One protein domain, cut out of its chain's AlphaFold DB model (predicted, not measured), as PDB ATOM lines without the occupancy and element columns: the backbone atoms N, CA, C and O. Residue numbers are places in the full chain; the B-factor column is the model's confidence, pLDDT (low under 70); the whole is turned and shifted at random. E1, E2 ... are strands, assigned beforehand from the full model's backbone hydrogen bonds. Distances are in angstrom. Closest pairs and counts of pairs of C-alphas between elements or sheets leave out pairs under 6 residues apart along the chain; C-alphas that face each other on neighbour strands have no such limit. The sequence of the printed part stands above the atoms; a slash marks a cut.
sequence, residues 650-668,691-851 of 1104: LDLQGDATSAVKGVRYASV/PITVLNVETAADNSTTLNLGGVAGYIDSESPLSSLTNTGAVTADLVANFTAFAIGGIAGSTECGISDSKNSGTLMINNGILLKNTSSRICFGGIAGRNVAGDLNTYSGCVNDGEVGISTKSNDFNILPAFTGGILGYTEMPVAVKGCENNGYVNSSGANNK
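AT A GLANCE: This is residues 650 to 668 and 691 to 851 of the 1104 residues of the protein "BACON domain-containing protein" of Alistipes communis (UniProt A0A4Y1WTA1). With little regular structure, the printed part winds as a solenoid of stacked turns. Parallel sheets E1-E3-E6-E9-E13-E17 and E2-E4-E7-E10-E14 make a sandwich, two sheets face to face; E5-E8-E11-E15 packs on the second, with E12-E16 farther out. There are 180 printed residues, 17 named strands, E1 to E17 in order, and no named helix: all strand, with 70 residues in them. It is compact, radius of gyration of the C-alphas 15.4 A, spanning 46 by 31 by 30 A.

HOW THE PARTS SIT: Beside E1, residues 650 to 653, find parallel E3, residues 692 to 695: N 693 and O 650 are 2.8 A apart, within hydrogen-bond range. E4, residues 706 to 710, and E8, residues 748 to 751, come closest at C-alphas 710 and 748, 4.3 A apart.

IN THESE COORDINATES: Find C-alpha 650, E1's start, at (143.652, 120.420, 179.631); E4 is 13.0 A long; E17, residues 843 to 845, ends at C-alpha 845, at (137.328, 136.533, 161.578).

THE WHOLE: Residues 669 to 690 are cut out; C-alphas 668 and 691 are 11.1 A apart. Residues 717 to 730 are a long link. Residues 808 to 817 are among 42 under pLDDT 70.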
ATOM      1  N   LEU A 650     144.509 121.467 180.189       98.44
ATOM      2  CA  LEU A 650     143.652 120.420 179.631       98.44
ATOM      3  C   LEU A 650     144.007 120.193 178.159       98.44
ATOM      4  O   LEU A 650     143.910 121.120 177.353       98.44
ATOM      5  N   ASP A 651     144.372 118.964 177.806       95.56
ATOM      6  CA  ASP A 651     144.728 118.570 176.444       95.56
ATOM      7  C   ASP A 651     143.827 117.447 175.929       95.56
ATOM      8  O   ASP A 651     143.841 116.324 176.434       95.56
ATOM      9  N   LEU A 652     143.106 117.723 174.848       91.94
ATOM     10  CA  LEU A 652     142.412 116.704 174.072       91.94
ATOM     11  C   LEU A 652     143.224 116.389 172.813       91.94
ATOM     12  O   LEU A 652     143.423 117.252 171.959       91.94
ATOM     13  N   GLN A 653     143.686 115.150 172.686       87.94
ATOM     14  CA  GLN A 653     144.543 114.709 171.587       87.94
ATOM     15  C   GLN A 653     143.859 113.608 170.776       87.94
ATOM     16  O   GLN A 653     143.268 112.688 171.330       87.94
ATOM     17  N   GLY A 654     143.940 113.684 169.450       75.12
ATOM     18  CA  GLY A 654     143.551 112.583 168.572       75.12
ATOM     19  C   GLY A 654     144.719 111.652 168.255       75.12
ATOM     20  O   GLY A 654     145.861 112.092 168.113       75.12
ATOM     21  N   ASP A 655     144.416 110.364 168.098       65.94
ATOM     22  CA  ASP A 655     145.356 109.341 167.637       65.94
ATOM     23  C   ASP A 655     145.370 109.280 166.098       65.94
ATOM     24  O   ASP A 655     144.402 108.862 165.464       65.94
ATOM     25  N   ALA A 656     146.480 109.703 165.489       48.94
ATOM     26  CA  ALA A 656     146.650 109.772 164.037       48.94
ATOM     27  C   ALA A 656     146.968 108.414 163.367       48.94
ATOM     28  O   ALA A 656     147.292 108.387 162.176       48.94
ATOM     29  N   THR A 657     146.969 107.293 164.107       48.97
ATOM     30  CA  THR A 657     147.710 106.102 163.661       48.97
ATOM     31  C   THR A 657     146.966 105.031 162.862       48.97
ATOM     32  O   THR A 657     147.692 104.305 162.192       48.97
ATOM     33  N   SER A 658     145.623 104.912 162.802       44.41
ATOM     34  CA  SER A 658     144.892 104.064 161.807       44.41
ATOM     35  C   SER A 658     143.385 103.923 162.065       44.41
ATOM     36  O   SER A 658     143.012 103.460 163.129       44.41
ATOM     37  N   ALA A 659     142.537 104.138 161.046       46.50
ATOM     38  CA  ALA A 659     141.177 103.572 160.869       46.50
ATOM     39  C   ALA A 659     140.224 103.555 162.090       46.50
ATOM     40  O   ALA A 659     139.293 102.745 162.156       46.50
ATOM     41  N   VAL A 660     140.434 104.447 163.051       53.75
ATOM     42  CA  VAL A 660     139.603 104.569 164.240       53.75
ATOM     43  C   VAL A 660     138.372 105.383 163.867       53.75
ATOM     44  O   VAL A 660     138.469 106.437 163.244       53.75
ATOM     45  N   LYS A 661     137.174 104.914 164.222       62.00
ATOM     46  CA  LYS A 661     135.983 105.745 164.044       62.00
ATOM     47  C   LYS A 661     136.155 106.995 164.952       62.00
ATOM     48  O   LYS A 661     136.460 106.847 166.131       62.00
ATOM     49  N   GLY A 662     136.005 108.213 164.428       69.31
ATOM     50  CA  GLY A 662     136.308 109.443 165.184       69.31
ATOM     51  C   GLY A 662     135.235 109.868 166.200       69.31
ATOM     52  O   GLY A 662     134.130 109.317 166.223       69.31
ATOM     53  N   VAL A 663     135.551 110.848 167.047       79.50
ATOM     54  CA  VAL A 663     134.664 111.387 168.096       79.50
ATOM     55  C   VAL A 663     133.411 112.013 167.466       79.50
ATOM     56  O   VAL A 663     133.503 112.673 166.429       79.50
ATOM     57  N   ARG A 664     132.221 111.786 168.047       80.75
ATOM     58  CA  ARG A 664     130.974 112.426 167.568       80.75
ATOM     59  C   ARG A 664     130.726 113.749 168.273       80.75
ATOM     60  O   ARG A 664     130.403 114.747 167.632       80.75
ATOM     61  N   TYR A 665     130.876 113.735 169.590       87.44
ATOM     62  CA  TYR A 665     130.610 114.871 170.447       87.44
ATOM     63  C   TYR A 665     131.729 114.997 171.472       87.44
ATOM     64  O   TYR A 665     131.973 114.068 172.241       87.44
ATOM     65  N   ALA A 666     132.403 116.140 171.472       91.56
ATOM     66  CA  ALA A 666     133.404 116.462 172.476       91.56
ATOM     67  C   ALA A 666     133.064 117.802 173.118       91.56
ATOM     68  O   ALA A 666     132.759 118.773 172.422       91.56
ATOM     69  N   SER A 667     133.133 117.842 174.440       95.31
ATOM     70  CA  SER A 667     132.863 119.029 175.231       95.31
ATOM     71  C   SER A 667     133.956 119.203 176.271       95.31
ATOM     72  O   SER A 667     134.114 118.369 177.162       95.31
ATOM     73  N   VAL A 668     134.739 120.270 176.126       97.12
ATOM     74  CA  VAL A 668     135.892 120.554 176.984       97.12
ATOM     75  C   VAL A 668     135.710 121.925 177.613       97.12
ATOM     76  O   VAL A 668     135.593 122.924 176.901       97.12
ATOM     77  N   PRO A 691     145.276 126.546 180.479       98.00
ATOM     78  CA  PRO A 691     145.056 126.544 179.040       98.00
ATOM     79  C   PRO A 691     144.358 125.256 178.586       98.00
ATOM     80  O   PRO A 691     144.647 124.174 179.094       98.00
ATOM     81  N   ILE A 692     143.495 125.384 177.582       97.88
ATOM     82  CA  ILE A 692     142.809 124.278 176.914       97.88
ATOM     83  C   ILE A 692     143.391 124.136 175.513       97.88
ATOM     84  O   ILE A 692     143.423 125.106 174.746       97.88
ATOM     85  N   THR A 693     143.855 122.936 175.165       93.81
ATOM     86  CA  THR A 693     144.364 122.644 173.824       93.81
ATOM     87  C   THR A 693     143.694 121.418 173.217       93.81
ATOM     88  O   THR A 693     143.497 120.402 173.878       93.81
ATOM     89  N   VAL A 694     143.323 121.519 171.942       89.00
ATOM     90  CA  VAL A 694     142.777 120.404 171.158       89.00
ATOM     91  C   VAL A 694     143.671 120.166 169.954       89.00
ATOM     92  O   VAL A 694     143.886 121.086 169.170       89.00
ATOM     93  N   LEU A 695     144.180 118.947 169.786       85.19
ATOM     94  CA  LEU A 695     145.156 118.610 168.750       85.19
ATOM     95  C   LEU A 695     144.731 117.348 167.993       85.19
ATOM     96  O   LEU A 695     144.530 116.303 168.601       85.19
ATOM     97  N   ASN A 696     144.654 117.413 166.660       76.00
ATOM     98  CA  ASN A 696     144.507 116.244 165.771       76.00
ATOM     99  C   ASN A 696     143.285 115.334 166.023       76.00
ATOM    100  O   ASN A 696     143.293 114.177 165.614       76.00
ATOM    101  N   VAL A 697     142.224 115.827 166.666       77.06
ATOM    102  CA  VAL A 697     141.014 115.028 166.921       77.06
ATOM    103  C   VAL A 697     140.286 114.726 165.608       77.06
ATOM    104  O   VAL A 697     139.903 115.643 164.883       77.06
ATOM    105  N   GLU A 698     140.065 113.446 165.305       72.44
ATOM    106  CA  GLU A 698     139.273 113.012 164.149       72.44
ATOM    107  C   GLU A 698     137.792 112.840 164.509       72.44
ATOM    108  O   GLU A 698     137.442 112.395 165.604       72.44
ATOM    109  N   THR A 699     136.902 113.147 163.564       70.06
ATOM    110  CA  THR A 699     135.445 113.023 163.733       70.06
ATOM    111  C   THR A 699     134.892 111.757 163.119       70.06
ATOM    112  O   THR A 699     135.414 111.251 162.123       70.06
ATOM    113  N   ALA A 700     133.773 111.275 163.654       68.00
ATOM    114  CA  ALA A 700     132.966 110.290 162.948       68.00
ATOM    115  C   ALA A 700     132.479 110.840 161.589       68.00
ATOM    116  O   ALA A 700     132.381 112.047 161.376       68.00
ATOM    117  N   ALA A 701     132.201 109.937 160.645       61.19
ATOM    118  CA  ALA A 701     131.764 110.268 159.284       61.19
ATOM    119  C   ALA A 701     130.253 110.590 159.179       61.19
ATOM    120  O   ALA A 701     129.640 110.345 158.141       61.19
ATOM    121  N   ASP A 702     129.632 111.073 160.251       62.00
ATOM    122  CA  ASP A 702     128.199 111.347 160.356       62.00
ATOM    123  C   ASP A 702     127.859 112.847 160.352       62.00
ATOM    124  O   ASP A 702     128.693 113.725 160.555       62.00
ATOM    125  N   ASN A 703     126.584 113.137 160.075       55.81
ATOM    126  CA  ASN A 703     126.091 114.481 159.757       55.81
ATOM    127  C   ASN A 703     125.722 115.338 160.989       55.81
ATOM    128  O   ASN A 703     125.089 116.376 160.815       55.81
ATOM    129  N   SER A 704     126.055 114.927 162.218       67.69
ATOM    130  CA  SER A 704     125.696 115.664 163.445       67.69
ATOM    131  C   SER A 704     126.787 115.551 164.510       67.69
ATOM    132  O   SER A 704     126.652 114.828 165.499       67.69
ATOM    133  N   THR A 705     127.890 116.254 164.287       81.81
ATOM    134  CA  THR A 705     129.077 116.228 165.149       81.81
ATOM    135  C   THR A 705     129.379 117.621 165.683       81.81
ATOM    136  O   THR A 705     129.367 118.593 164.925       81.81
ATOM    137  N   THR A 706     129.646 117.736 166.985       86.81
ATOM    138  CA  THR A 706     129.912 119.030 167.639       86.81
ATOM    139  C   THR A 706     131.165 118.968 168.505       86.81
ATOM    140  O   THR A 706     131.360 118.009 169.252       86.81
ATOM    141  N   LEU A 707     131.990 120.010 168.407       90.62
ATOM    142  CA  LEU A 707     133.086 120.293 169.326       90.62
ATOM    143  C   LEU A 707     132.758 121.571 170.101       90.62
ATOM    144  O   LEU A 707     132.716 122.651 169.509       90.62
ATOM    145  N   ASN A 708     132.536 121.443 171.407       94.31
ATOM    146  CA  ASN A 708     132.295 122.564 172.307       94.31
ATOM    147  C   ASN A 708     133.527 122.819 173.177       94.31
ATOM    148  O   ASN A 708     133.977 121.921 173.887       94.31
ATOM    149  N   LEU A 709     134.056 124.039 173.135       96.06
ATOM    150  CA  LEU A 709     135.225 124.464 173.899       96.06
ATOM    151  C   LEU A 709     134.878 125.714 174.698       96.06
ATOM    152  O   LEU A 709     134.601 126.761 174.116       96.06
ATOM    153  N   GLY A 710     134.909 125.615 176.020       97.00
ATOM    154  CA  GLY A 710     134.684 126.745 176.911       97.00
ATOM    155  C   GLY A 710     135.876 126.986 177.814       97.00
ATOM    156  O   GLY A 710     136.403 126.047 178.398       97.00
ATOM    157  N   GLY A 711     136.276 128.236 178.017       97.75
ATOM    158  CA  GLY A 711     137.258 128.540 179.058       97.75
ATOM    159  C   GLY A 711     136.766 128.154 180.460       97.75
ATOM    160  O   GLY A 711     137.586 127.845 181.313       97.75
ATOM    161  N   VAL A 712     135.449 128.059 180.688       96.88
ATOM    162  CA  VAL A 712     134.860 127.536 181.934       96.88
ATOM    163  C   VAL A 712     134.077 126.243 181.694       96.88
ATOM    164  O   VAL A 712     134.421 125.217 182.273       96.88
ATOM    165  N   ALA A 713     133.070 126.257 180.823       96.19
ATOM    166  CA  ALA A 713     132.215 125.110 180.541       96.19
ATOM    167  C   ALA A 713     132.165 124.807 179.040       96.19
ATOM    168  O   ALA A 713     131.864 125.687 178.238       96.19
ATOM    169  N   GLY A 714     132.413 123.561 178.637       96.88
ATOM    170  CA  GLY A 714     132.255 123.174 177.234       96.88
ATOM    171  C   GLY A 714     130.802 123.358 176.787       96.88
ATOM    172  O   GLY A 714     130.511 124.141 175.879       96.88
ATOM    173  N   TYR A 715     129.884 122.697 177.485       95.44
ATOM    174  CA  TYR A 715     128.448 122.741 177.224       95.44
ATOM    175  C   TYR A 715     127.677 123.075 178.494       95.44
ATOM    176  O   TYR A 715     128.005 122.549 179.555       95.44
ATOM    177  N   ILE A 716     126.650 123.911 178.370       92.38
ATOM    178  CA  ILE A 716     125.742 124.243 179.467       92.38
ATOM    179  C   ILE A 716     124.308 123.939 179.044       92.38
ATOM    180  O   ILE A 716     123.804 124.569 178.115       92.38
ATOM    181  N   ASP A 717     123.652 123.048 179.775       88.44
ATOM    182  CA  ASP A 717     122.223 122.725 179.685       88.44
ATOM    183  C   ASP A 717     121.507 122.966 181.013       88.44
ATOM    184  O   ASP A 717     120.678 122.182 181.471       88.44
ATOM    185  N   SER A 718     121.864 124.073 181.656       79.12
ATOM    186  CA  SER A 718     121.199 124.520 182.869       79.12
ATOM    187  C   SER A 718     119.934 125.305 182.552       79.12
ATOM    188  O   SER A 718     119.916 126.106 181.623       79.12
ATOM    189  N   GLU A 719     118.898 125.161 183.378       73.88
ATOM    190  CA  GLU A 719     117.760 126.093 183.368       73.88
ATOM    191  C   GLU A 719     118.109 127.425 184.062       73.88
ATOM    192  O   GLU A 719     117.448 128.444 183.851       73.88
ATOM    193  N   SER A 720     119.168 127.434 184.883       74.88
ATOM    194  CA  SER A 720     119.591 128.583 185.686       74.88
ATOM    195  C   SER A 720     120.721 129.370 185.001       74.88
ATOM    196  O   SER A 720     121.727 128.770 184.624       74.88
ATOM    197  N   PRO A 721     120.621 130.710 184.869       77.44
ATOM    198  CA  PRO A 721     121.695 131.533 184.311       77.44
ATOM    199  C   PRO A 721     122.987 131.437 185.125       77.44
ATOM    200  O   PRO A 721     122.930 131.416 186.349       77.44
ATOM    201  N   LEU A 722     124.146 131.465 184.465       85.94
ATOM    202  CA  LEU A 722     125.449 131.507 185.140       85.94
ATOM    203  C   LEU A 722     125.863 132.937 185.489       85.94
ATOM    204  O   LEU A 722     125.476 133.889 184.801       85.94
ATOM    205  N   SER A 723     126.673 133.101 186.538       89.75
ATOM    206  CA  SER A 723     127.139 134.426 186.950       89.75
ATOM    207  C   SER A 723     128.534 134.425 187.571       89.75
ATOM    208  O   SER A 723     128.971 133.433 188.143       89.75
ATOM    209  N   SER A 724     129.234 135.561 187.508       92.38
ATOM    210  CA  SER A 724     130.502 135.768 188.235       92.38
ATOM    211  C   SER A 724     131.609 134.753 187.900       92.38
ATOM    212  O   SER A 724     132.389 134.362 188.771       92.38
ATOM    213  N   LEU A 725     131.685 134.316 186.640       95.25
ATOM    214  CA  LEU A 725     132.694 133.365 186.169       95.25
ATOM    215  C   LEU A 725     133.871 134.092 185.525       95.25
ATOM    216  O   LEU A 725     133.688 135.073 184.803       95.25
ATOM    217  N   THR A 726     135.089 133.594 185.747       97.81
ATOM    218  CA  THR A 726     136.298 134.185 185.155       97.81
ATOM    219  C   THR A 726     137.125 133.158 184.394       97.81
ATOM    220  O   THR A 726     137.483 132.113 184.933       97.81
ATOM    221  N   ASN A 727     137.514 133.493 183.165       98.56
ATOM    222  CA  ASN A 727     138.516 132.750 182.413       98.56
ATOM    223  C   ASN A 727     139.707 133.636 182.042       98.56
ATOM    224  O   ASN A 727     139.549 134.663 181.385       98.56
ATOM    225  N   THR A 728     140.913 133.201 182.391       98.56
ATOM    226  CA  THR A 728     142.174 133.772 181.892       98.56
ATOM    227  C   THR A 728     142.988 132.762 181.083       98.56
ATOM    228  O   THR A 728     144.004 133.130 180.497       98.56
ATOM    229  N   GLY A 729     142.572 131.491 181.060       98.06
ATOM    230  CA  GLY A 729     143.217 130.434 180.288       98.06
ATOM    231  C   GLY A 729     142.958 130.593 178.791       98.06
ATOM    232  O   GLY A 729     141.845 130.910 178.367       98.06
ATOM    233  N   ALA A 730     143.984 130.376 177.970       96.81
ATOM    234  CA  ALA A 730     143.814 130.365 176.519       96.81
ATOM    235  C   ALA A 730     143.053 129.109 176.071       96.81
ATOM    236  O   ALA A 730     143.309 128.020 176.581       96.81
ATOM    237  N   VAL A 731     142.175 129.248 175.078       96.25
ATOM    238  CA  VAL A 731     141.483 128.131 174.426       96.25
ATOM    239  C   VAL A 731     141.989 128.035 172.998       96.25
ATOM    240  O   VAL A 731     141.781 128.940 172.189       96.25
ATOM    241  N   THR A 732     142.686 126.943 172.692       90.00
ATOM    242  CA  THR A 732     143.324 126.739 171.390       90.00
ATOM    243  C   THR A 732     142.942 125.405 170.770       90.00
ATOM    244  O   THR A 732     142.862 124.392 171.461       90.00
ATOM    245  N   ALA A 733     142.717 125.384 169.458       84.69
ATOM    246  CA  ALA A 733     142.440 124.144 168.741       84.69
ATOM    247  C   ALA A 733     143.141 124.097 167.378       84.69
ATOM    248  O   ALA A 733     142.965 124.990 166.545       84.69
ATOM    249  N   ASP A 734     143.888 123.018 167.145       77.06
ATOM    250  CA  ASP A 734     144.474 122.647 165.860       77.06
ATOM    251  C   ASP A 734     143.583 121.570 165.234       77.06
ATOM    252  O   ASP A 734     143.581 120.400 165.633       77.06
ATOM    253  N   LEU A 735     142.770 121.981 164.265       64.69
ATOM    254  CA  LEU A 735     141.728 121.126 163.713       64.69
ATOM    255  C   LEU A 735     142.227 120.321 162.508       64.69
ATOM    256  O   LEU A 735     142.745 120.880 161.546       64.69
ATOM    257  N   VAL A 736     141.977 119.010 162.542       63.22
ATOM    258  CA  VAL A 736     142.047 118.078 161.391       63.22
ATOM    259  C   VAL A 736     140.638 117.541 161.040       63.22
ATOM    260  O   VAL A 736     140.451 116.740 160.125       63.22
ATOM    261  N   ALA A 737     139.621 118.003 161.772       60.41
ATOM    262  CA  ALA A 737     138.327 117.355 161.969       60.41
ATOM    263  C   ALA A 737     137.218 117.786 160.984       60.41
ATOM    264  O   ALA A 737     137.233 118.901 160.471       60.41
ATOM    265  N   ASN A 738     136.186 116.953 160.788       68.56
ATOM    266  CA  ASN A 738     134.979 117.274 160.005       68.56
ATOM    267  C   ASN A 738     133.746 117.527 160.901       68.56
ATOM    268  O   ASN A 738     132.653 117.070 160.557       68.56
ATOM    269  N   PHE A 739     133.900 118.214 162.046       76.00
ATOM    270  CA  PHE A 739     132.759 118.491 162.930       76.00
ATOM    271  C   PHE A 739     131.751 119.385 162.204       76.00
ATOM    272  O   PHE A 739     132.138 120.358 161.565       76.00
ATOM    273  N   THR A 740     130.456 119.103 162.322       79.31
ATOM    274  CA  THR A 740     129.421 119.972 161.735       79.31
ATOM    275  C   THR A 740     129.305 121.329 162.427       79.31
ATOM    276  O   THR A 740     128.912 122.307 161.788       79.31
ATOM    277  N   ALA A 741     129.686 121.409 163.703       84.50
ATOM    278  CA  ALA A 741     129.736 122.647 164.463       84.50
ATOM    279  C   ALA A 741     130.963 122.692 165.382       84.50
ATOM    280  O   ALA A 741     131.287 121.725 166.071       84.50
ATOM    281  N   PHE A 742     131.601 123.854 165.411       87.94
ATOM    282  CA  PHE A 742     132.642 124.231 166.353       87.94
ATOM    283  C   PHE A 742     132.110 125.408 167.162       87.94
ATOM    284  O   PHE A 742     131.816 126.452 166.579       87.94
ATOM    285  N   ALA A 743     131.961 125.249 168.470       92.81
ATOM    286  CA  ALA A 743     131.482 126.303 169.353       92.81
ATOM    287  C   ALA A 743     132.549 126.589 170.408       92.81
ATOM    288  O   ALA A 743     132.888 125.721 171.207       92.81
ATOM    289  N   ILE A 744     133.118 127.789 170.360       94.06
ATOM    290  CA  ILE A 744     134.248 128.198 171.186       94.06
ATOM    291  C   ILE A 744     133.852 129.451 171.946       94.06
ATOM    292  O   ILE A 744     133.496 130.458 171.329       94.06
ATOM    293  N   GLY A 745     133.972 129.419 173.269       96.62
ATOM    294  CA  GLY A 745     133.846 130.630 174.056       96.62
ATOM    295  C   GLY A 745     134.728 130.701 175.283       96.62
ATOM    296  O   GLY A 745     135.287 129.709 175.741       96.62
ATOM    297  N   GLY A 746     134.904 131.915 175.795       97.44
ATOM    298  CA  GLY A 746     135.762 132.156 176.953       97.44
ATOM    299  C   GLY A 746     135.129 131.690 178.254       97.44
ATOM    300  O   GLY A 746     135.839 131.279 179.162       97.44
ATOM    301  N   ILE A 747     133.800 131.666 178.327       97.19
ATOM    302  CA  ILE A 747     133.059 131.037 179.421       97.19
ATOM    303  C   ILE A 747     132.446 129.732 178.921       97.19
ATOM    304  O   ILE A 747     132.776 128.676 179.450       97.19
ATOM    305  N   ALA A 748     131.634 129.790 177.865       96.50
ATOM    306  CA  ALA A 748     130.867 128.663 177.353       96.50
ATOM    307  C   ALA A 748     131.180 128.350 175.884       96.50
ATOM    308  O   ALA A 748     131.157 129.247 175.043       96.50
ATOM    309  N   GLY A 749     131.378 127.078 175.539       96.62
ATOM    310  CA  GLY A 749     131.362 126.660 174.133       96.62
ATOM    311  C   GLY A 749     129.962 126.839 173.542       96.62
ATOM    312  O   GLY A 749     129.745 127.702 172.688       96.62
ATOM    313  N   SER A 750     128.996 126.086 174.067       95.62
ATOM    314  CA  SER A 750     127.563 126.280 173.802       95.62
ATOM    315  C   SER A 750     126.767 126.383 175.100       95.62
ATOM    316  O   SER A 750     127.159 125.811 176.117       95.62
ATOM    317  N   THR A 751     125.638 127.088 175.061       94.06
ATOM    318  CA  THR A 751     124.767 127.267 176.229       94.06
ATOM    319  C   THR A 751     123.280 127.314 175.877       94.06
ATOM    320  O   THR A 751     122.888 127.804 174.810       94.06
ATOM    321  N   GLU A 752     122.466 126.797 176.793       92.81
ATOM    322  CA  GLU A 752     121.001 126.855 176.796       92.81
ATOM    323  C   GLU A 752     120.435 127.927 177.746       92.81
ATOM    324  O   GLU A 752     119.220 128.110 177.786       92.81
ATOM    325  N   CYS A 753     121.286 128.677 178.462       90.12
ATOM    326  CA  CYS A 753     120.875 129.706 179.422       90.12
ATOM    327  C   CYS A 753     121.632 131.035 179.252       90.12
ATOM    328  O   CYS A 753     122.549 131.179 178.443       90.12
ATOM    329  N   GLY A 754     121.232 132.044 180.031       91.50
ATOM    330  CA  GLY A 754     121.940 133.324 180.123       91.50
ATOM    331  C   GLY A 754     123.265 133.245 180.895       91.50
ATOM    332  O   GLY A 754     123.474 132.335 181.697       91.50
ATOM    333  N   ILE A 755     124.147 134.228 180.681       93.81
ATOM    334  CA  ILE A 755     125.426 134.382 181.396       93.81
ATOM    335  C   ILE A 755     125.585 135.842 181.818       93.81
ATOM    336  O   ILE A 755     125.513 136.739 180.984       93.81
ATOM    337  N   SER A 756     125.848 136.093 183.093       94.00
ATOM    338  CA  SER A 756     125.939 137.443 183.655       94.00
ATOM    339  C   SER A 756     127.252 137.684 184.395       94.00
ATOM    340  O   SER A 756     127.910 136.733 184.814       94.00
ATOM    341  N   ASP A 757     127.666 138.945 184.515       95.00
ATOM    342  CA  ASP A 757     128.789 139.404 185.349       95.00
ATOM    343  C   ASP A 757     130.074 138.569 185.193       95.00
ATOM    344  O   ASP A 757     130.829 138.353 186.139       95.00
ATOM    345  N   SER A 758     130.297 138.032 183.992       97.00
ATOM    346  CA  SER A 758     131.365 137.074 183.716       97.00
ATOM    347  C   SER A 758     132.421 137.689 182.814       97.00
ATOM    348  O   SER A 758     132.124 138.510 181.940       97.00
ATOM    349  N   LYS A 759     133.669 137.275 183.020       98.25
ATOM    350  CA  LYS A 759     134.829 137.887 182.387       98.25
ATOM    351  C   LYS A 759     135.711 136.865 181.683       98.25
ATOM    352  O   LYS A 759     136.182 135.910 182.297       98.25
ATOM    353  N   ASN A 760     136.020 137.126 180.419       98.44
ATOM    354  CA  ASN A 760     137.068 136.417 179.693       98.44
ATOM    355  C   ASN A 760     138.249 137.344 179.400       98.44
ATOM    356  O   ASN A 760     138.085 138.394 178.790       98.44
ATOM    357  N   SER A 761     139.453 136.926 179.767       98.19
ATOM    358  CA  SER A 761     140.721 137.535 179.344       98.19
ATOM    359  C   SER A 761     141.614 136.546 178.589       98.19
ATOM    360  O   SER A 761     142.683 136.924 178.114       98.19
ATOM    361  N   GLY A 762     141.197 135.281 178.478       97.00
ATOM    362  CA  GLY A 762     141.902 134.257 177.720       97.00
ATOM    363  C   GLY A 762     141.727 134.437 176.212       97.00
ATOM    364  O   GLY A 762     140.640 134.753 175.728       97.00
ATOM    365  N   THR A 763     142.800 134.211 175.458       95.25
ATOM    366  CA  THR A 763     142.761 134.198 173.990       95.25
ATOM    367  C   THR A 763     142.040 132.950 173.480       95.25
ATOM    368  O   THR A 763     142.367 131.839 173.899       95.25
ATOM    369  N   LEU A 764     141.106 133.122 172.543       94.06
ATOM    370  CA  LEU A 764     140.335 132.052 171.906       94.06
ATOM    371  C   LEU A 764     140.734 131.948 170.434       94.06
ATOM    372  O   LEU A 764     140.412 132.834 169.640       94.06
ATOM    373  N   MET A 765     141.450 130.884 170.071       86.44
ATOM    374  CA  MET A 765     142.066 130.762 168.748       86.44
ATOM    375  C   MET A 765     141.959 129.358 168.159       86.44
ATOM    376  O   MET A 765     142.390 128.376 168.755       86.44
ATOM    377  N   ILE A 766     141.491 129.265 166.918       80.25
ATOM    378  CA  ILE A 766     141.703 128.069 166.090       80.25
ATOM    379  C   ILE A 766     142.914 128.304 165.189       80.25
ATOM    380  O   ILE A 766     142.937 129.290 164.449       80.25
ATOM    381  N   ASN A 767     143.880 127.379 165.194       74.12
ATOM    382  CA  ASN A 767     144.946 127.357 164.195       74.12
ATOM    383  C   ASN A 767     144.549 126.415 163.054       74.12
ATOM    384  O   ASN A 767     144.536 125.191 163.188       74.12
ATOM    385  N   ASN A 768     144.263 126.979 161.887       61.28
ATOM    386  CA  ASN A 768     143.886 126.190 160.716       61.28
ATOM    387  C   ASN A 768     145.141 125.707 159.963       61.28
ATOM    388  O   ASN A 768     145.463 126.234 158.908       61.28
ATOM    389  N   GLY A 769     145.929 124.791 160.538       53.03
ATOM    390  CA  GLY A 769     147.172 124.286 159.924       53.03
ATOM    391  C   GLY A 769     146.975 123.134 158.928       53.03
ATOM    392  O   GLY A 769     147.814 122.928 158.052       53.03
ATOM    393  N   ILE A 770     145.870 122.393 159.047       54.00
ATOM    394  CA  ILE A 770     145.567 121.179 158.284       54.00
ATOM    395  C   ILE A 770     144.130 121.321 157.769       54.00
ATOM    396  O   ILE A 770     143.216 121.570 158.544       54.00
ATOM    397  N   LEU A 771     143.938 121.239 156.447       50.53
ATOM    398  CA  LEU A 771     142.677 121.568 155.771       50.53
ATOM    399  C   LEU A 771     141.441 120.946 156.448       50.53
ATOM    400  O   LEU A 771     141.255 119.730 156.390       50.53
ATOM    401  N   LEU A 772     140.529 121.789 156.939       55.62
ATOM    402  CA  LEU A 772     139.136 121.403 157.165       55.62
ATOM    403  C   LEU A 772     138.533 120.978 155.811       55.62
ATOM    404  O   LEU A 772     138.467 121.767 154.862       55.62
ATOM    405  N   LYS A 773     138.159 119.699 155.681       51.78
ATOM    406  CA  LYS A 773     137.696 119.106 154.410       51.78
ATOM    407  C   LYS A 773     136.194 119.298 154.170       51.78
ATOM    408  O   LYS A 773     135.760 119.213 153.023       51.78
ATOM    409  N   ASN A 774     135.408 119.569 155.214       56.62
ATOM    410  CA  ASN A 774     133.954 119.711 155.127       56.62
ATOM    411  C   ASN A 774     133.519 121.182 155.048       56.62
ATOM    412  O   ASN A 774     133.504 121.868 156.066       56.62
ATOM    413  N   THR A 775     133.082 121.631 153.867       57.59
ATOM    414  CA  THR A 775     132.622 123.007 153.585       57.59
ATOM    415  C   THR A 775     131.320 123.422 154.291       57.59
ATOM    416  O   THR A 775     130.893 124.561 154.127       57.59
ATOM    417  N   SER A 776     130.672 122.532 155.051       65.44
ATOM    418  CA  SER A 776     129.386 122.800 155.728       65.44
ATOM    419  C   SER A 776     129.520 123.115 157.225       65.44
ATOM    420  O   SER A 776     128.515 123.376 157.884       65.44
ATOM    421  N   SER A 777     130.735 123.061 157.773       75.44
ATOM    422  CA  SER A 777     130.985 123.174 159.216       75.44
ATOM    423  C   SER A 777     130.782 124.608 159.718       75.44
ATOM    424  O   SER A 777     131.442 125.511 159.217       75.44
ATOM    425  N   ARG A 778     129.928 124.843 160.720       81.88
ATOM    426  CA  ARG A 778     129.757 126.182 161.325       81.88
ATOM    427  C   ARG A 778     130.806 126.410 162.410       81.88
ATOM    428  O   ARG A 778     130.889 125.612 163.338       81.88
ATOM    429  N   ILE A 779     131.560 127.502 162.339       86.62
ATOM    430  CA  ILE A 779     132.497 127.911 163.390       86.62
ATOM    431  C   ILE A 779     131.914 129.110 164.130       86.62
ATOM    432  O   ILE A 779     131.687 130.154 163.526       86.62
ATOM    433  N   CYS A 780     131.674 128.966 165.427       91.25
ATOM    434  CA  CYS A 780     131.064 129.978 166.279       91.25
ATOM    435  C   CYS A 780     132.033 130.334 167.407       91.25
ATOM    436  O   CYS A 780     132.374 129.482 168.223       91.25
ATOM    437  N   PHE A 781     132.454 131.590 167.455       92.25
ATOM    438  CA  PHE A 781     133.329 132.137 168.477       92.25
ATOM    439  C   PHE A 781     132.622 133.247 169.241       92.25
ATOM    440  O   PHE A 781     132.147 134.196 168.620       92.25
ATOM    441  N   GLY A 782     132.624 133.177 170.565       95.50
ATOM    442  CA  GLY A 782     132.200 134.282 171.417       95.50
ATOM    443  C   GLY A 782     133.154 134.462 172.579       95.50
ATOM    444  O   GLY A 782     133.460 133.492 173.258       95.50
ATOM    445  N   GLY A 783     133.601 135.682 172.866       97.00
ATOM    446  CA  GLY A 783     134.449 135.912 174.045       97.00
ATOM    447  C   GLY A 783     133.812 135.425 175.350       97.00
ATOM    448  O   GLY A 783     134.526 135.014 176.256       97.00
ATOM    449  N   ILE A 784     132.479 135.345 175.411       98.12
ATOM    450  CA  ILE A 784     131.738 134.709 176.505       98.12
ATOM    451  C   ILE A 784     131.154 133.365 176.065       98.12
ATOM    452  O   ILE A 784     131.524 132.347 176.643       98.12
ATOM    453  N   ALA A 785     130.292 133.337 175.044       97.56
ATOM    454  CA  ALA A 785     129.631 132.119 174.572       97.56
ATOM    455  C   ALA A 785     129.769 131.922 173.059       97.56
ATOM    456  O   ALA A 785     129.401 132.795 172.272       97.56
ATOM    457  N   GLY A 786     130.229 130.749 172.627       96.38
ATOM    458  CA  GLY A 786     130.313 130.416 171.204       96.38
ATOM    459  C   GLY A 786     128.936 130.365 170.540       96.38
ATOM    460  O   GLY A 786     128.694 131.061 169.549       96.38
ATOM    461  N   ARG A 787     128.017 129.570 171.099       95.50
ATOM    462  CA  ARG A 787     126.669 129.374 170.549       95.50
ATOM    463  C   ARG A 787     125.583 129.376 171.624       95.50
ATOM    464  O   ARG A 787     125.719 128.730 172.656       95.50
ATOM    465  N   ASN A 788     124.472 130.033 171.318       94.75
ATOM    466  CA  ASN A 788     123.238 129.969 172.093       94.75
ATOM    467  C   ASN A 788     122.265 129.007 171.389       94.75
ATOM    468  O   ASN A 788     121.907 129.252 170.232       94.75
ATOM    469  N   VAL A 789     121.919 127.880 172.024       92.56
ATOM    470  CA  VAL A 789     121.332 126.719 171.314       92.56
ATOM    471  C   VAL A 789     119.908 126.346 171.715       92.56
ATOM    472  O   VAL A 789     119.224 125.733 170.900       92.56
ATOM    473  N   ALA A 790     119.448 126.732 172.902       88.69
ATOM    474  CA  ALA A 790     118.070 126.545 173.367       88.69
ATOM    475  C   ALA A 790     117.693 127.653 174.366       88.69
ATOM    476  O   ALA A 790     118.519 128.525 174.634       88.69
ATOM    477  N   GLY A 791     116.464 127.617 174.890       80.06
ATOM    478  CA  GLY A 791     115.947 128.566 175.883       80.06
ATOM    479  C   GLY A 791     114.943 129.577 175.314       80.06
ATOM    480  O   GLY A 791     115.039 129.985 174.155       80.06
ATOM    481  N   ASP A 792     113.972 129.979 176.142       81.69
ATOM    482  CA  ASP A 792     112.903 130.916 175.756       81.69
ATOM    483  C   ASP A 792     113.416 132.356 175.576       81.69
ATOM    484  O   ASP A 792     112.992 133.053 174.655       81.69
ATOM    485  N   LEU A 793     114.315 132.818 176.455       91.44
ATOM    486  CA  LEU A 793     115.047 134.083 176.333       91.44
ATOM    487  C   LEU A 793     116.319 134.040 177.184       91.44
ATOM    488  O   LEU A 793     116.271 134.206 178.404       91.44
ATOM    489  N   ASN A 794     117.471 133.919 176.532       93.12
ATOM    490  CA  ASN A 794     118.749 133.912 177.242       93.12
ATOM    491  C   ASN A 794     119.300 135.327 177.367       93.12
ATOM    492  O   ASN A 794     119.402 136.055 176.380       93.12
ATOM    493  N   THR A 795     119.654 135.724 178.589       95.38
ATOM    494  CA  THR A 795     120.167 137.069 178.873       95.38
ATOM    495  C   THR A 795     121.656 137.028 179.179       95.38
ATOM    496  O   THR A 795     122.094 136.332 180.089       95.38
ATOM    497  N   TYR A 796     122.421 137.814 178.432       97.25
ATOM    498  CA  TYR A 796     123.821 138.105 178.665       97.25
ATOM    499  C   TYR A 796     123.917 139.512 179.236       97.25
ATOM    500  O   TYR A 796     123.504 140.454 178.558       97.25
ATOM    501  N   SER A 797     124.413 139.675 180.460       96.75
ATOM    502  CA  SER A 797     124.402 140.987 181.119       96.75
ATOM    503  C   SER A 797     125.670 141.287 181.898       96.75
ATOM    504  O   SER A 797     126.097 140.458 182.691       96.75
ATOM    505  N   GLY A 798     126.249 142.475 181.714       97.38
ATOM    506  CA  GLY A 798     127.432 142.889 182.484       97.38
ATOM    507  C   GLY A 798     128.693 142.072 182.180       97.38
ATOM    508  O   GLY A 798     129.644 142.080 182.957       97.38
ATOM    509  N   CYS A 799     128.710 141.332 181.069       98.31
ATOM    510  CA  CYS A 799     129.843 140.490 180.708       98.31
ATOM    511  C   CYS A 799     130.934 141.292 179.998       98.31
ATOM    512  O   CYS A 799     130.646 142.180 179.192       98.31
ATOM    513  N   VAL A 800     132.189 140.917 180.245       98.62
ATOM    514  CA  VAL A 800     133.365 141.599 179.699       98.62
ATOM    515  C   VAL A 800     134.271 140.606 178.983       98.62
ATOM    516  O   VAL A 800     134.690 139.603 179.560       98.62
ATOM    517  N   ASN A 801     134.628 140.907 177.738       98.31
ATOM    518  CA  ASN A 801     135.680 140.194 177.024       98.31
ATOM    519  C   ASN A 801     136.890 141.102 176.785       98.31
ATOM    520  O   ASN A 801     136.807 142.051 176.014       98.31
ATOM    521  N   ASP A 802     138.024 140.763 177.389       98.00
ATOM    522  CA  ASP A 802     139.332 141.381 177.148       98.00
ATOM    523  C   ASP A 802     140.237 140.497 176.262       98.00
ATOM    524  O   ASP A 802     141.262 140.957 175.763       98.00
ATOM    525  N   GLY A 803     139.892 139.217 176.084       95.69
ATOM    526  CA  GLY A 803     140.682 138.259 175.311       95.69
ATOM    527  C   GLY A 803     140.469 138.391 173.802       95.69
ATOM    528  O   GLY A 803     139.359 138.656 173.343       95.69
ATOM    529  N   GLU A 804     141.519 138.178 173.004       94.31
ATOM    530  CA  GLU A 804     141.373 138.068 171.545       94.31
ATOM    531  C   GLU A 804     140.498 136.862 171.187       94.31
ATOM    532  O   GLU A 804     140.677 135.772 171.735       94.31
ATOM    533  N   VAL A 805     139.582 137.054 170.240       91.88
ATOM    534  CA  VAL A 805     138.670 136.019 169.757       91.88
ATOM    535  C   VAL A 805     138.796 135.920 168.247       91.88
ATOM    536  O   VAL A 805     138.520 136.884 167.529       91.88
ATOM    537  N   GLY A 806     139.166 134.750 167.732       82.50
ATOM    538  CA  GLY A 806     139.180 134.580 166.290       82.50
ATOM    539  C   GLY A 806     139.876 133.346 165.746       82.50
ATOM    540  O   GLY A 806     140.120 132.346 166.415       82.50
ATOM    541  N   ILE A 807     140.180 133.436 164.456       78.00
ATOM    542  CA  ILE A 807     140.863 132.399 163.688       78.00
ATOM    543  C   ILE A 807     142.273 132.898 163.382       78.00
ATOM    544  O   ILE A 807     142.444 133.948 162.758       78.00
ATOM    545  N   SER A 808     143.276 132.121 163.786       66.44
ATOM    546  CA  SER A 808     144.682 132.352 163.463       66.44
ATOM    547  C   SER A 808     145.074 131.521 162.244       66.44
ATOM    548  O   SER A 808     144.997 130.289 162.250       66.44
ATOM    549  N   THR A 809     145.517 132.172 161.171       58.56
ATOM    550  CA  THR A 809     145.978 131.478 159.960       58.56
ATOM    551  C   THR A 809     147.480 131.660 159.767       58.56
ATOM    552  O   THR A 809     147.958 132.789 159.661       58.56
ATOM    553  N   LYS A 810     148.227 130.556 159.634       51.22
ATOM    554  CA  LYS A 810     149.664 130.572 159.280       51.22
ATOM    555  C   LYS A 810     149.923 130.631 157.760       51.22
ATOM    556  O   LYS A 810     151.059 130.854 157.355       51.22
ATOM    557  N   SER A 811     148.905 130.425 156.913       53.38
ATOM    558  CA  SER A 811     149.013 130.407 155.439       53.38
ATOM    559  C   SER A 811     147.781 131.039 154.753       53.38
ATOM    560  O   SER A 811     146.781 131.328 155.402       53.38
ATOM    561  N   ASN A 812     147.848 131.292 153.440       50.72
ATOM    562  CA  ASN A 812     146.760 131.902 152.660       50.72
ATOM    563  C   ASN A 812     145.895 130.882 151.877       50.72
ATOM    564  O   ASN A 812     144.992 131.312 151.156       50.72
ATOM    565  N   ASP A 813     146.137 129.571 152.022       50.97
ATOM    566  CA  ASP A 813     145.672 128.515 151.098       50.97
ATOM    567  C   ASP A 813     144.579 127.584 151.686       50.97
ATOM    568  O   ASP A 813     144.634 126.366 151.522       50.97
ATOM    569  N   PHE A 814     143.563 128.118 152.377       57.22
ATOM    570  CA  PHE A 814     142.560 127.299 153.094       57.22
ATOM    571  C   PHE A 814     141.152 127.293 152.471       57.22
ATOM    572  O   PHE A 814     140.726 128.272 151.853       57.22
ATOM    573  N   ASN A 815     140.407 126.197 152.674       54.06
ATOM    574  CA  ASN A 815     138.971 126.112 152.378       54.06
ATOM    575  C   ASN A 815     138.180 126.924 153.417       54.06
ATOM    576  O   ASN A 815     138.422 126.798 154.615       54.06
ATOM    577  N   ILE A 816     137.269 127.784 152.952       57.12
ATOM    578  CA  ILE A 816     136.519 128.724 153.799       57.12
ATOM    579  C   ILE A 816     135.284 128.023 154.377       57.12
ATOM    580  O   ILE A 816     134.567 127.338 153.648       57.12
ATOM    581  N   LEU A 817     135.041 128.218 155.675       67.31
ATOM    582  CA  LEU A 817     133.873 127.724 156.405       67.31
ATOM    583  C   LEU A 817     133.012 128.882 156.911       67.31
ATOM    584  O   LEU A 817     133.568 129.956 157.155       67.31
ATOM    585  N   PRO A 818     131.689 128.692 157.081       74.06
ATOM    586  CA  PRO A 818     130.849 129.666 157.767       74.06
ATOM    587  C   PRO A 818     131.429 130.000 159.147       74.06
ATOM    588  O   PRO A 818     131.494 129.129 160.015       74.06
ATOM    589  N   ALA A 819     131.864 131.247 159.337       85.00
ATOM    590  CA  ALA A 819     132.450 131.720 160.586       85.00
ATOM    591  C   ALA A 819     131.610 132.852 161.189       85.00
ATOM    592  O   ALA A 819     131.297 133.844 160.524       85.00
ATOM    593  N   PHE A 820     131.274 132.701 162.465       91.00
ATOM    594  CA  PHE A 820     130.506 133.644 163.267       91.00
ATOM    595  C   PHE A 820     131.352 134.026 164.473       91.00
ATOM    596  O   PHE A 820     131.654 133.175 165.301       91.00
ATOM    597  N   THR A 821     131.803 135.276 164.541       93.12
ATOM    598  CA  THR A 821     132.715 135.737 165.600       93.12
ATOM    599  C   THR A 821     132.106 136.938 166.309       93.12
ATOM    600  O   THR A 821     131.826 137.948 165.668       93.12
ATOM    601  N   GLY A 822     131.885 136.817 167.614       95.44
ATOM    602  CA  GLY A 822     131.411 137.878 168.495       95.44
ATOM    603  C   GLY A 822     132.381 138.118 169.648       95.44
ATOM    604  O   GLY A 822     132.988 137.175 170.151       95.44
ATOM    605  N   GLY A 823     132.507 139.356 170.123       96.69
ATOM    606  CA  GLY A 823     133.236 139.613 171.372       96.69
ATOM    607  C   GLY A 823     132.524 139.053 172.607       96.69
ATOM    608  O   GLY A 823     133.179 138.705 173.578       96.69
ATOM    609  N   ILE A 824     131.200 138.877 172.565       98.25
ATOM    610  CA  ILE A 824     130.406 138.268 173.644       98.25
ATOM    611  C   ILE A 824     129.781 136.955 173.171       98.25
ATOM    612  O   ILE A 824     130.087 135.905 173.731       98.25
ATOM    613  N   LEU A 825     128.955 137.001 172.121       98.12
ATOM    614  CA  LEU A 825     128.208 135.850 171.607       98.12
ATOM    615  C   LEU A 825     128.517 135.606 170.128       98.12
ATOM    616  O   LEU A 825     128.349 136.500 169.301       98.12
ATOM    617  N   GLY A 826     128.909 134.388 169.763       96.12
ATOM    618  CA  GLY A 826     129.197 134.056 168.366       96.12
ATOM    619  C   GLY A 826     127.950 133.963 167.492       96.12
ATOM    620  O   GLY A 826     127.851 134.648 166.471       96.12
ATOM    621  N   TYR A 827     126.995 133.117 167.879       95.88
ATOM    622  CA  TYR A 827     125.858 132.760 167.029       95.88
ATOM    623  C   TYR A 827     124.600 132.390 167.822       95.88
ATOM    624  O   TYR A 827     124.686 131.662 168.814       95.88
ATOM    625  N   THR A 828     123.427 132.808 167.334       96.62
ATOM    626  CA  THR A 828     122.125 132.359 167.854       96.62
ATOM    627  C   THR A 828     121.042 132.262 166.774       96.62
ATOM    628  O   THR A 828     120.954 133.105 165.879       96.62
ATOM    629  N   GLU A 829     120.193 131.243 166.916       95.62
ATOM    630  CA  GLU A 829     118.870 131.101 166.273       95.62
ATOM    631  C   GLU A 829     117.740 131.167 167.330       95.62
ATOM    632  O   GLU A 829     116.560 131.064 167.009       95.62
ATOM    633  N   MET A 830     118.100 131.339 168.607       95.56
ATOM    634  CA  MET A 830     117.184 131.379 169.751       95.56
ATOM    635  C   MET A 830     117.070 132.803 170.309       95.56
ATOM    636  O   MET A 830     118.023 133.585 170.153       95.56
ATOM    637  N   PRO A 831     115.953 133.152 170.974       95.38
ATOM    638  CA  PRO A 831     115.766 134.496 171.489       95.38
ATOM    639  C   PRO A 831     116.851 134.884 172.493       95.38
ATOM    640  O   PRO A 831     117.225 134.102 173.372       95.38
ATOM    641  N   VAL A 832     117.371 136.105 172.362       96.94
ATOM    642  CA  VAL A 832     118.512 136.555 173.168       96.94
ATOM    643  C   VAL A 832     118.415 138.021 173.572       96.94
ATOM    644  O   VAL A 832     117.987 138.876 172.799       96.94
ATOM    645  N   ALA A 833     118.887 138.332 174.771       97.94
ATOM    646  CA  ALA A 833     119.172 139.684 175.219       97.94
ATOM    647  C   ALA A 833     120.664 139.808 175.550       97.94
ATOM    648  O   ALA A 833     121.183 139.001 176.307       97.94
ATOM    649  N   VAL A 834     121.361 140.810 175.021       98.56
ATOM    650  CA  VAL A 834     122.756 141.132 175.360       98.56
ATOM    651  C   VAL A 834     122.805 142.581 175.828       98.56
ATOM    652  O   VAL A 834     122.565 143.484 175.029       98.56
ATOM    653  N   LYS A 835     123.041 142.805 177.124       98.25
ATOM    654  CA  LYS A 835     122.817 144.094 177.792       98.25
ATOM    655  C   LYS A 835     124.007 144.537 178.628       98.25
ATOM    656  O   LYS A 835     124.452 143.797 179.498       98.25
ATOM    657  N   GLY A 836     124.487 145.761 178.432       98.25
ATOM    658  CA  GLY A 836     125.546 146.311 179.286       98.25
ATOM    659  C   GLY A 836     126.853 145.515 179.215       98.25
ATOM    660  O   GLY A 836     127.552 145.409 180.216       98.25
ATOM    661  N   CYS A 837     127.136 144.879 178.075       98.62
ATOM    662  CA  CYS A 837     128.341 144.076 177.886       98.62
ATOM    663  C   CYS A 837     129.441 144.881 177.189       98.62
ATOM    664  O   CYS A 837     129.168 145.736 176.339       98.62
ATOM    665  N   GLU A 838     130.693 144.546 177.486       98.62
ATOM    666  CA  GLU A 838     131.864 145.232 176.946       98.62
ATOM    667  C   GLU A 838     132.786 144.268 176.201       98.62
ATOM    668  O   GLU A 838     133.118 143.187 176.693       98.62
ATOM    669  N   ASN A 839     133.246 144.682 175.021       98.06
ATOM    670  CA  ASN A 839     134.323 144.002 174.319       98.06
ATOM    671  C   ASN A 839     135.537 144.921 174.158       98.06
ATOM    672  O   ASN A 839     135.502 145.916 173.425       98.06
ATOM    673  N   ASN A 840     136.621 144.502 174.800       96.69
ATOM    674  CA  ASN A 840     137.958 145.078 174.758       96.69
ATOM    675  C   ASN A 840     138.977 144.101 174.134       96.69
ATOM    676  O   ASN A 840     140.172 144.386 174.104       96.69
ATOM    677  N   GLY A 841     138.524 142.938 173.657       94.50
ATOM    678  CA  GLY A 841     139.330 141.940 172.965       94.50
ATOM    679  C   GLY A 841     139.232 142.056 171.442       94.50
ATOM    680  O   GLY A 841     138.142 142.213 170.889       94.50
ATOM    681  N   TYR A 842     140.368 141.973 170.748       93.88
ATOM    682  CA  TYR A 842     140.403 142.022 169.282       93.88
ATOM    683  C   TYR A 842     139.556 140.890 168.676       93.88
ATOM    684  O   TYR A 842     139.682 139.732 169.076       93.88
ATOM    685  N   VAL A 843     138.694 141.224 167.711       92.56
ATOM    686  CA  VAL A 843     137.824 140.251 167.031       92.56
ATOM    687  C   VAL A 843     138.373 139.983 165.639       92.56
ATOM    688  O   VAL A 843     138.412 140.881 164.798       92.56
ATOM    689  N   ASN A 844     138.772 138.740 165.370       87.38
ATOM    690  CA  ASN A 844     139.471 138.369 164.144       87.38
ATOM    691  C   ASN A 844     138.818 137.192 163.411       87.38
ATOM    692  O   ASN A 844     139.204 136.030 163.558       87.38
ATOM    693  N   SER A 845     137.874 137.498 162.530       80.19
ATOM    694  CA  SER A 845     137.328 136.533 161.578       80.19
ATOM    695  C   SER A 845     138.196 136.517 160.311       80.19
ATOM    696  O   SER A 845     137.883 137.163 159.304       80.19
ATOM    697  N   SER A 846     139.350 135.838 160.351       67.00
ATOM    698  CA  SER A 846     140.245 135.734 159.190       67.00
ATOM    699  C   SER A 846     139.910 134.519 158.307       67.00
ATOM    700  O   SER A 846     140.181 133.365 158.631       67.00
ATOM    701  N   GLY A 847     139.287 134.789 157.156       58.41
ATOM    702  CA  GLY A 847     139.106 133.830 156.065       58.41
ATOM    703  C   GLY A 847     140.201 134.001 155.007       58.41
ATOM    704  O   GLY A 847     140.593 135.119 154.673       58.41
ATOM    705  N   ALA A 848     140.713 132.897 154.465       50.25
ATOM    706  CA  ALA A 848     141.770 132.892 153.453       50.25
ATOM    707  C   ALA A 848     141.453 133.740 152.193       50.25
ATOM    708  O   ALA A 848     140.333 134.187 151.935       50.25
ATOM    709  N   ASN A 849     142.461 133.949 151.339       49.00
ATOM    710  CA  ASN A 849     142.332 134.657 150.056       49.00
ATOM    711  C   ASN A 849     141.581 133.879 148.958       49.00
ATOM    712  O   ASN A 849     141.414 134.406 147.852       49.00
ATOM    713  N   ASN A 850     141.101 132.671 149.257       51.66
ATOM    714  CA  ASN A 850     140.351 131.853 148.314       51.66
ATOM    715  C   ASN A 850     138.991 132.480 147.978       51.66
ATOM    716  O   ASN A 850     138.302 133.044 148.822       51.66
ATOM    717  N   LYS A 851     138.631 132.451 146.694       64.19
ATOM    718  CA  LYS A 851     137.481 133.182 146.155       64.19
ATOM    719  C   LYS A 851     136.236 132.296 146.187       64.19
ATOM    720  O   LYS A 851     136.039 131.538 145.242       64.19
TER     721      LYS A 851